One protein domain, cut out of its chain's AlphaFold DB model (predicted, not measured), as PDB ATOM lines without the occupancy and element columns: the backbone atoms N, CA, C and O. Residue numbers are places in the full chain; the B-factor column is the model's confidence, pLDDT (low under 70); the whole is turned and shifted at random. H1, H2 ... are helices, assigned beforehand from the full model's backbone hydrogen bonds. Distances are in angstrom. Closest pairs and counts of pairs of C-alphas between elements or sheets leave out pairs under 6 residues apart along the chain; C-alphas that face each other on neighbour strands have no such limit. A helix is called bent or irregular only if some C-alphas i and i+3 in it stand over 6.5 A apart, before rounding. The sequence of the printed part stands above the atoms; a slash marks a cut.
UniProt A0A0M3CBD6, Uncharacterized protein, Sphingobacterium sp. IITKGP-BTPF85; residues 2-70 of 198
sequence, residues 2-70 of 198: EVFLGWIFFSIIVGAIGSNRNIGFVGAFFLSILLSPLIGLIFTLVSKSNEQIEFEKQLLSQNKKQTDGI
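What this domain is: This is residues 2 to 70 of the 198 residues of an uncharacterized protein of Sphingobacterium sp. IITKGP-BTPF85 (UniProt A0A0M3CBD6). One long helix, H4, runs off from a small body in which three helices, H1, H2 and H3, pack side by side in an up-and-down bundle, their centres making a triangle; residues 54 to 70 of H4 stick out from that body as a free arm and, with H1 reaching toward the other end, make the long axis. The body is compact without the arm, 52 residues spanning 38 by 14 by 11 A, while the arm has no partner to pack on. The printed part has 69 residues, with four named helices in the order H1, H2, H3, H4 and no named strand, and its class is all helix. The whole is only just extended, close to loose, with a radius of gyration of the C-alphas of 16.7 A, and its C-alphas span 62 by 15 by 13 A along the three main axes, a rod in outline.

Where its parts are: Look first for the longest helix, H4, residues 50 to 70. Find C-alpha 50 at (7.676, 11.331, -29.181); from there the helix runs 29.5 A to C-alpha 70 at (3.348, 24.508, -3.108), and z rises along the way. Then go back to the first printed residue, Glu 2, whose C-alpha is at (10.826, -15.007, -51.267). Here H1 begins, residues 2 to 18, and it measures 24.5 A from first to last C-alpha. H2 comes next, residues 24 to 34, 15.7 A from first to last C-alpha, and you can watch y fall from 2.365 at C-alpha 24 to -11.483 at C-alpha 34. H3, residues 37 to 46, is 14.4 A long, and its y climbs again, from -5.760 at C-alpha 37 to 4.968 at C-alpha 46. No helix is bent or irregular.

How they stand to each other: Start at H4 and look toward the other helices: it is apart from H1, from H2 and also from H3, the helix before it in the chain. Residues 54 to 70, which belong to H4, stand free. Now turn to the bundle, helices set next to each other, made of H1, H2 and H3; it is up and down, each helix running against the one before it. H1 and H2 form a helical hairpin: they touch, with 28 pairs of C-alphas within 8 A, and run opposite ways at a shallow tilt of 29 degrees. Look for their closest C-alphas at Gly 15 and Phe 29, 4.1 A apart. H2 and H3 form the second helical hairpin, touching and running opposite ways at a steep tilt of 37 degrees, only just past shallow. Their closest C-alphas are those of Ser 32 and Gly 40, 4.0 A apart. H1 and H3 touch too, and they run the same way at a shallow tilt of 8 degrees. Their closest C-alphas, those of Ser 11 and Pro 37, are 5.3 A apart, and their centres are 12.0 A apart. Along the backbones of H1, H2, H3 and H4, every O i to N i+4 pair is within hydrogen-bond range.

The domain as a whole: The C-alphas of Glu 2 and Ile 70, the first and last printed residues, are also the two farthest apart, at 62.7 A. Read the numbering from 2 to 70 and you will find that the printed part has no cut. The three links are tight: 5 residues between H1 and H2, 2 between H2 and H3, and 3 between H3 and H4. The mean pLDDT of the printed part is 87.9. Look at the B-factor column of residues 64 to 70 to find the values under 70; H4 has a mean pLDDT of 75, against 94 for H1, 95 for H2 and 94 for H3.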
ATOM      1  N   GLU A   2      10.971 -16.432 -50.893       87.56
ATOM      2  CA  GLU A   2      10.826 -15.007 -51.267       87.56
ATOM      3  C   GLU A   2       9.761 -14.243 -50.460       87.56
ATOM      4  O   GLU A   2      10.028 -13.149 -49.973       87.56
ATOM      5  N   VAL A   3       8.590 -14.848 -50.222       87.62
ATOM      6  CA  VAL A   3       7.509 -14.236 -49.418       87.62
ATOM      7  C   VAL A   3       7.949 -13.963 -47.975       87.62
ATOM      8  O   VAL A   3       7.596 -12.941 -47.395       87.62
ATOM      9  N   PHE A   4       8.768 -14.849 -47.407       89.38
ATOM     10  CA  PHE A   4       9.291 -14.704 -46.049       89.38
ATOM     11  C   PHE A   4      10.334 -13.578 -45.958       89.38
ATOM     12  O   PHE A   4      10.299 -12.776 -45.027       89.38
ATOM     13  N   LEU A   5      11.208 -13.455 -46.964       91.06
ATOM     14  CA  LEU A   5      12.142 -12.329 -47.080       91.06
ATOM     15  C   LEU A   5      11.411 -10.989 -47.246       91.06
ATOM     16  O   LEU A   5      11.760 -10.022 -46.570       91.06
ATOM     17  N   GLY A   6      10.365 -10.941 -48.078       92.25
ATOM     18  CA  GLY A   6       9.514  -9.757 -48.222       92.25
ATOM     19  C   GLY A   6       8.836  -9.362 -46.908       92.25
ATOM     20  O   GLY A   6       8.827  -8.188 -46.545       92.25
ATOM     21  N   TRP A   7       8.339 -10.338 -46.144       92.38
ATOM     22  CA  TRP A   7       7.718 -10.106 -44.835       92.38
ATOM     23  C   TRP A   7       8.676  -9.461 -43.829       92.38
ATOM     24  O   TRP A   7       8.316  -8.495 -43.146       92.38
ATOM     25  N   ILE A   8       9.907  -9.973 -43.737       94.12
ATOM     26  CA  ILE A   8      10.940  -9.414 -42.856       94.12
ATOM     27  C   ILE A   8      11.309  -8.001 -43.311       94.12
ATOM     28  O   ILE A   8      11.360  -7.095 -42.481       94.12
ATOM     29  N   PHE A   9      11.496  -7.787 -44.616       95.81
ATOM     30  CA  PHE A   9      11.819  -6.474 -45.171       95.81
ATOM     31  C   PHE A   9      10.751  -5.423 -44.835       95.81
ATOM     32  O   PHE A   9      11.073  -4.364 -44.293       95.81
ATOM     33  N   PHE A  10       9.470  -5.737 -45.053       94.81
ATOM     34  CA  PHE A  10       8.373  -4.848 -44.668       94.81
ATOM     35  C   PHE A  10       8.311  -4.620 -43.156       94.81
ATOM     36  O   PHE A  10       8.031  -3.506 -42.720       94.81
ATOM     37  N   SER A  11       8.639  -5.628 -42.347       96.19
ATOM     38  CA  SER A  11       8.667  -5.464 -40.892       96.19
ATOM     39  C   SER A  11       9.769  -4.528 -40.412       96.19
ATOM     40  O   SER A  11       9.546  -3.757 -39.481       96.19
ATOM     41  N   ILE A  12      10.932  -4.530 -41.069       96.31
ATOM     42  CA  ILE A  12      12.014  -3.574 -40.789       96.31
ATOM     43  C   ILE A  12      11.560  -2.141 -41.098       96.31
ATOM     44  O   ILE A  12      11.827  -1.237 -40.307       96.31
ATOM     45  N   ILE A  13      10.831  -1.929 -42.202       96.44
ATOM     46  CA  ILE A  13      10.278  -0.613 -42.567       96.44
ATOM     47  C   ILE A  13       9.287  -0.125 -41.504       96.44
ATOM     48  O   ILE A  13       9.378   1.017 -41.053       96.44
ATOM     49  N   VAL A  14       8.373  -0.991 -41.058       96.12
ATOM     50  CA  VAL A  14       7.431  -0.669 -39.972       96.12
ATOM     51  C   VAL A  14       8.181  -0.344 -38.677       96.12
ATOM     52  O   VAL A  14       7.855   0.635 -38.007       96.12
ATOM     53  N   GLY A  15       9.237  -1.102 -38.368       95.94
ATOM     54  CA  GLY A  15      10.161  -0.811 -37.274       95.94
ATOM     55  C   GLY A  15      10.742   0.599 -37.362       95.94
ATOM     56  O   GLY A  15      10.646   1.370 -36.409       95.94
ATOM     57  N   ALA A  16      11.298   0.970 -38.518       95.75
ATOM     58  CA  ALA A  16      11.893   2.286 -38.742       95.75
ATOM     59  C   ALA A  16      10.887   3.436 -38.544       95.75
ATOM     60  O   ALA A  16      11.236   4.448 -37.938       95.75
ATOM     61  N   ILE A  17       9.633   3.264 -38.981       94.69
ATOM     62  CA  ILE A  17       8.543   4.230 -38.746       94.69
ATOM     63  C   ILE A  17       8.214   4.332 -37.246       94.69
ATOM     64  O   ILE A  17       7.984   5.426 -36.725       94.69
ATOM     65  N   GLY A  18       8.233   3.204 -36.534       94.25
ATOM     66  CA  GLY A  18       8.010   3.134 -35.092       94.25
ATOM     67  C   GLY A  18       9.090   3.807 -34.239       94.25
ATOM     68  O   GLY A  18       8.809   4.164 -33.098       94.25
ATOM     69  N   SER A  19      10.295   4.044 -34.768       93.81
ATOM     70  CA  SER A  19      11.400   4.680 -34.030       93.81
ATOM     71  C   SER A  19      11.070   6.081 -33.507       93.81
ATOM     72  O   SER A  19      11.552   6.460 -32.443       93.81
ATOM     73  N   ASN A  20      10.239   6.848 -34.225       91.19
ATOM     74  CA  ASN A  20       9.831   8.199 -33.809       91.19
ATOM     75  C   ASN A  20       8.513   8.226 -33.003       91.19
ATOM     76  O   ASN A  20       7.874   9.269 -32.828       91.19
ATOM     77  N   ARG A  21       8.060   7.055 -32.554       92.56
ATOM     78  CA  ARG A  21       6.814   6.849 -31.816       92.56
ATOM     79  C   ARG A  21       7.120   6.202 -30.468       92.56
ATOM     80  O   ARG A  21       8.141   5.537 -30.311       92.56
ATOM     81  N   ASN A  22       6.182   6.305 -29.530       92.00
ATOM     82  CA  ASN A  22       6.317   5.735 -28.186       92.00
ATOM     83  C   ASN A  22       6.593   4.222 -28.188       92.00
ATOM     84  O   ASN A  22       7.277   3.704 -27.312       92.00
ATOM     85  N   ILE A  23       6.027   3.501 -29.163       92.25
ATOM     86  CA  ILE A  23       6.193   2.048 -29.308       92.25
ATOM     87  C   ILE A  23       7.643   1.644 -29.636       92.25
ATOM     88  O   ILE A  23       8.045   0.515 -29.352       92.25
ATOM     89  N   GLY A  24       8.428   2.565 -30.203       92.56
ATOM     90  CA  GLY A  24       9.825   2.365 -30.565       92.56
ATOM     91  C   GLY A  24      10.045   1.385 -31.722       92.56
ATOM     92  O   GLY A  24       9.136   0.682 -32.170       92.56
ATOM     93  N   PHE A  25      11.295   1.311 -32.191       94.62
ATOM     94  CA  PHE A  25      11.698   0.425 -33.290       94.62
ATOM     95  C   PHE A  25      11.417  -1.047 -32.981       94.62
ATOM     96  O   PHE A  25      10.784  -1.751 -33.762       94.62
ATOM     97  N   VAL A  26      11.886  -1.501 -31.815       95.50
ATOM     98  CA  VAL A  26      11.807  -2.906 -31.399       95.50
ATOM     99  C   VAL A  26      10.348  -3.327 -31.248       95.50
ATOM    100  O   VAL A  26       9.950  -4.344 -31.809       95.50
ATOM    101  N   GLY A  27       9.527  -2.517 -30.572       92.75
ATOM    102  CA  GLY A  27       8.103  -2.803 -30.407       92.75
ATOM    103  C   GLY A  27       7.377  -2.887 -31.748       92.75
ATOM    104  O   GLY A  27       6.697  -3.872 -32.014       92.75
ATOM    105  N   ALA A  28       7.585  -1.906 -32.627       95.19
ATOM    106  CA  ALA A  28       6.999  -1.865 -33.965       95.19
ATOM    107  C   ALA A  28       7.404  -3.058 -34.850       95.19
ATOM    108  O   ALA A  28       6.555  -3.681 -35.490       95.19
ATOM    109  N   PHE A  29       8.694  -3.397 -34.858       96.44
ATOM    110  CA  PHE A  29       9.256  -4.502 -35.632       96.44
ATOM    111  C   PHE A  29       8.713  -5.860 -35.176       96.44
ATOM    112  O   PHE A  29       8.251  -6.650 -36.000       96.44
ATOM    113  N   PHE A  30       8.708  -6.127 -33.866       96.00
ATOM    114  CA  PHE A  30       8.191  -7.389 -33.328       96.00
ATOM    115  C   PHE A  30       6.683  -7.532 -33.535       96.00
ATOM    116  O   PHE A  30       6.224  -8.610 -33.912       96.00
ATOM    117  N   LEU A  31       5.914  -6.451 -33.360       94.06
ATOM    118  CA  LEU A  31       4.471  -6.468 -33.609       94.06
ATOM    119  C   LEU A  31       4.164  -6.766 -35.086       94.06
ATOM    120  O   LEU A  31       3.252  -7.531 -35.400       94.06
ATOM    121  N   SER A  32       4.968  -6.194 -35.985       94.50
ATOM    122  CA  SER A  32       4.894  -6.411 -37.428       94.50
ATOM    123  C   SER A  32       5.256  -7.840 -37.843       94.50
ATOM    124  O   SER A  32       4.588  -8.421 -38.698       94.50
ATOM    125  N   ILE A  33       6.289  -8.433 -37.239       95.12
ATOM    126  CA  ILE A  33       6.665  -9.826 -37.511       95.12
ATOM    127  C   ILE A  33       5.585 -10.792 -37.022       95.12
ATOM    128  O   ILE A  33       5.273 -11.743 -37.734       95.12
ATOM    129  N   LEU A  34       5.023 -10.552 -35.833       94.50
ATOM    130  CA  LEU A  34       4.108 -11.483 -35.175       94.50
ATOM    131  C   LEU A  34       2.684 -11.457 -35.754       94.50
ATOM    132  O   LEU A  34       2.098 -12.519 -35.942       94.50
ATOM    133  N   LEU A  35       2.113 -10.273 -36.010       93.44
ATOM    134  CA  LEU A  35       0.723 -10.147 -36.482       93.44
ATOM    135  C   LEU A  35       0.638 -10.024 -38.007       93.44
ATOM    136  O   LEU A  35      -0.167 -10.697 -38.638       93.44
ATOM    137  N   SER A  36       1.417  -9.106 -38.575       94.50
ATOM    138  CA  SER A  36       1.701  -8.884 -40.002       94.50
ATOM    139  C   SER A  36       2.201  -7.446 -40.174       94.50
ATOM    140  O   SER A  36       1.852  -6.584 -39.356       94.50
ATOM    141  N   PRO A  37       2.926  -7.125 -41.261       91.44
ATOM    142  CA  PRO A  37       3.379  -5.760 -41.502       91.44
ATOM    143  C   PRO A  37       2.264  -4.726 -41.587       91.44
ATOM    144  O   PRO A  37       2.417  -3.613 -41.091       91.44
ATOM    145  N   LEU A  38       1.113  -5.103 -42.141       93.94
ATOM    146  CA  LEU A  38      -0.027  -4.200 -42.240       93.94
ATOM    147  C   LEU A  38      -0.617  -3.884 -40.859       93.94
ATOM    148  O   LEU A  38      -0.896  -2.728 -40.549       93.94
ATOM    149  N   ILE A  39      -0.774  -4.903 -40.012       94.19
ATOM    150  CA  ILE A  39      -1.348  -4.738 -38.674       94.19
ATOM    151  C   ILE A  39      -0.359  -4.011 -37.757       94.19
ATOM    152  O   ILE A  39      -0.750  -3.079 -37.054       94.19
ATOM    153  N   GLY A  40       0.926  -4.368 -37.819       93.56
ATOM    154  CA  GLY A  40       1.996  -3.664 -37.113       93.56
ATOM    155  C   GLY A  40       2.008  -2.175 -37.449       93.56
ATOM    156  O   GLY A  40       2.011  -1.346 -36.542       93.56
ATOM    157  N   LEU A  41       1.901  -1.824 -38.734       95.00
ATOM    158  CA  LEU A  41       1.862  -0.431 -39.179       95.00
ATOM    159  C   LEU A  41       0.700   0.353 -38.548       95.00
ATOM    160  O   LEU A  41       0.916   1.449 -38.033       95.00
ATOM    161  N   ILE A  42      -0.511  -0.211 -38.514       95.50
ATOM    162  CA  ILE A  42      -1.679   0.450 -37.906       95.50
ATOM    163  C   ILE A  42      -1.410   0.779 -36.430       95.50
ATOM    164  O   ILE A  42      -1.586   1.924 -36.010       95.50
ATOM    165  N   PHE A  43      -0.909  -0.185 -35.654       93.88
ATOM    166  CA  PHE A  43      -0.568   0.040 -34.246       93.88
ATOM    167  C   PHE A  43       0.535   1.088 -34.065       93.88
ATOM    168  O   PHE A  43       0.456   1.912 -33.151       93.88
ATOM    169  N   THR A  44       1.544   1.109 -34.943       93.31
ATOM    170  CA  THR A  44       2.606   2.127 -34.877       93.31
ATOM    171  C   THR A  44       2.092   3.538 -35.141       93.31
ATOM    172  O   THR A  44       2.538   4.475 -34.483       93.31
ATOM    173  N   LEU A  45       1.127   3.701 -36.051       92.44
ATOM    174  CA  LEU A  45       0.548   5.002 -36.387       92.44
ATOM    175  C   LEU A  45      -0.390   5.532 -35.298       92.44
ATOM    176  O   LEU A  45      -0.424   6.740 -35.063       92.44
ATOM    177  N   VAL A  46      -1.113   4.635 -34.621       94.25
ATOM    178  CA  VAL A  46      -1.966   4.968 -33.466       94.25
ATOM    179  C   VAL A  46      -1.128   5.317 -32.230       94.25
ATOM    180  O   VAL A  46      -1.571   6.074 -31.368       94.25
ATOM    181  N   SER A  47       0.102   4.805 -32.142       91.25
ATOM    182  CA  SER A  47       1.021   5.132 -31.053       91.25
ATOM    183  C   SER A  47       1.335   6.634 -31.007       91.25
ATOM    184  O   SER A  47       1.589   7.270 -32.040       91.25
ATOM    185  N   LYS A  48       1.348   7.200 -29.792       90.38
ATOM    186  CA  LYS A  48       1.705   8.607 -29.563       90.38
ATOM    187  C   LYS A  48       3.082   8.913 -30.159       90.38
ATOM    188  O   LYS A  48       3.999   8.092 -30.092       90.38
ATOM    189  N   SER A  49       3.220  10.098 -30.742       90.69
ATOM    190  CA  SER A  49       4.522  10.586 -31.209       90.69
ATOM    191  C   SER A  49       5.408  10.996 -30.034       90.69
ATOM    192  O   SER A  49       4.906  11.374 -28.973       90.69
ATOM    193  N   ASN A  50       6.726  10.932 -30.221       85.94
ATOM    194  CA  ASN A  50       7.676  11.331 -29.181       85.94
ATOM    195  C   ASN A  50       7.527  12.813 -28.796       85.94
ATOM    196  O   ASN A  50       7.609  13.140 -27.616       85.94
ATOM    197  N   GLU A  51       7.204  13.683 -29.754       84.94
ATOM    198  CA  GLU A  51       6.961  15.115 -29.523       84.94
ATOM    199  C   GLU A  51       5.768  15.365 -28.590       84.94
ATOM    200  O   GLU A  51       5.854  16.168 -27.665       84.94
ATOM    201  N   GLN A  52       4.662  14.635 -28.772       83.31
ATOM    202  CA  GLN A  52       3.495  14.737 -27.887       83.31
ATOM    203  C   GLN A  52       3.826  14.294 -26.460       83.31
ATOM    204  O   GLN A  52       3.362  14.900 -25.498       83.31
ATOM    205  N   ILE A  53       4.648  13.255 -26.316       86.06
ATOM    206  CA  ILE A  53       5.092  12.763 -25.008       86.06
ATOM    207  C   ILE A  53       6.022  13.771 -24.344       86.06
ATOM    208  O   ILE A  53       5.948  13.972 -23.135       86.06
ATOM    209  N   GLU A  54       6.911  14.393 -25.111       86.62
ATOM    210  CA  GLU A  54       7.811  15.417 -24.599       86.62
ATOM    211  C   GLU A  54       7.038  16.661 -24.158       86.62
ATOM    212  O   GLU A  54       7.258  17.146 -23.051       86.62
ATOM    213  N   PHE A  55       6.058  17.103 -24.945       87.00
ATOM    214  CA  PHE A  55       5.159  18.191 -24.576       87.00
ATOM    215  C   PHE A  55       4.338  17.866 -23.315       87.00
ATOM    216  O   PHE A  55       4.306  18.662 -22.378       87.00
ATOM    217  N   GLU A  56       3.748  16.667 -23.222       85.31
ATOM    218  CA  GLU A  56       3.058  16.201 -22.008       85.31
ATOM    219  C   GLU A  56       4.010  16.175 -20.798       85.31
ATOM    220  O   GLU A  56       3.658  16.653 -19.721       85.31
ATOM    221  N   LYS A  57       5.246  15.687 -20.960       86.25
ATOM    222  CA  LYS A  57       6.268  15.699 -19.898       86.25
ATOM    223  C   LYS A  57       6.665  17.118 -19.492       86.25
ATOM    224  O   LYS A  57       6.867  17.367 -18.303       86.25
ATOM    225  N   GLN A  58       6.773  18.048 -20.436       85.38
ATOM    226  CA  GLN A  58       7.062  19.454 -20.153       85.38
ATOM    227  C   GLN A  58       5.916  20.098 -19.360       85.38
ATOM    228  O   GLN A  58       6.169  20.710 -18.325       85.38
ATOM    229  N   LEU A  59       4.660  19.864 -19.749       84.38
ATOM    230  CA  LEU A  59       3.493  20.336 -18.996       84.38
ATOM    231  C   LEU A  59       3.427  19.727 -17.588       84.38
ATOM    232  O   LEU A  59       3.209  20.436 -16.606       84.38
ATOM    233  N   LEU A  60       3.654  18.419 -17.463       81.69
ATOM    234  CA  LEU A  60       3.644  17.727 -16.172       81.69
ATOM    235  C   LEU A  60       4.798  18.176 -15.271       81.69
ATOM    236  O   LEU A  60       4.606  18.317 -14.069       81.69
ATOM    237  N   SER A  61       5.986  18.422 -15.823       78.50
ATOM    238  CA  SER A  61       7.139  18.901 -15.048       78.50
ATOM    239  C   SER A  61       7.013  20.368 -14.631       78.50
ATOM    240  O   SER A  61       7.474  20.717 -13.547       78.50
ATOM    241  N   GLN A  62       6.346  21.217 -15.417       74.81
ATOM    242  CA  GLN A  62       5.983  22.578 -15.002       74.81
ATOM    243  C   GLN A  62       4.970  22.557 -13.851       74.81
ATOM    244  O   GLN A  62       5.196  23.202 -12.828       74.81
ATOM    245  N   ASN A  63       3.921  21.734 -13.962       71.12
ATOM    246  CA  ASN A  63       2.948  21.553 -12.885       71.12
ATOM    247  C   ASN A  63       3.579  20.930 -11.636       71.12
ATOM    248  O   ASN A  63       3.261  21.363 -10.535       71.12
ATOM    249  N   LYS A  64       4.504  19.967 -11.781       68.81
ATOM    250  CA  LYS A  64       5.262  19.392 -10.658       68.81
ATOM    251  C   LYS A  64       6.167  20.410  -9.982       68.81
ATOM    252  O   LYS A  64       6.098  20.520  -8.780       68.81
ATOM    253  N   LYS A  65       6.932  21.235 -10.704       63.56
ATOM    254  CA  LYS A  65       7.742  22.299 -10.069       63.56
ATOM    255  C   LYS A  65       6.885  23.319  -9.317       63.56
ATOM    256  O   LYS A  65       7.278  23.789  -8.254       63.56
ATOM    257  N   GLN A  66       5.710  23.644  -9.856       62.41
ATOM    258  CA  GLN A  66       4.746  24.511  -9.190       62.41
ATOM    259  C   GLN A  66       4.122  23.826  -7.967       62.41
ATOM    260  O   GLN A  66       4.039  24.442  -6.912       62.41
ATOM    261  N   THR A  67       3.737  22.551  -8.071       54.12
ATOM    262  CA  THR A  67       3.201  21.792  -6.933       54.12
ATOM    263  C   THR A  67       4.266  21.474  -5.903       54.12
ATOM    264  O   THR A  67       3.971  21.657  -4.750       54.12
ATOM    265  N   ASP A  68       5.502  21.136  -6.240       54.25
ATOM    266  CA  ASP A  68       6.607  20.955  -5.292       54.25
ATOM    267  C   ASP A  68       6.964  22.279  -4.594       54.25
ATOM    268  O   ASP A  68       7.266  22.285  -3.403       54.25
ATOM    269  N   GLY A  69       6.846  23.423  -5.280       56.81
ATOM    270  CA  GLY A  69       6.899  24.750  -4.650       56.81
ATOM    271  C   GLY A  69       5.731  25.021  -3.689       56.81
ATOM    272  O   GLY A  69       5.909  25.710  -2.690       56.81
ATOM    273  N   ILE A  70       4.558  24.432  -3.950       52.38
ATOM    274  CA  ILE A  70       3.348  24.508  -3.108       52.38
ATOM    275  C   ILE A  70       3.315  23.399  -2.028       52.38
ATOM    276  O   ILE A  70       2.700  23.573  -0.987       52.38
TER     277      ILE A  70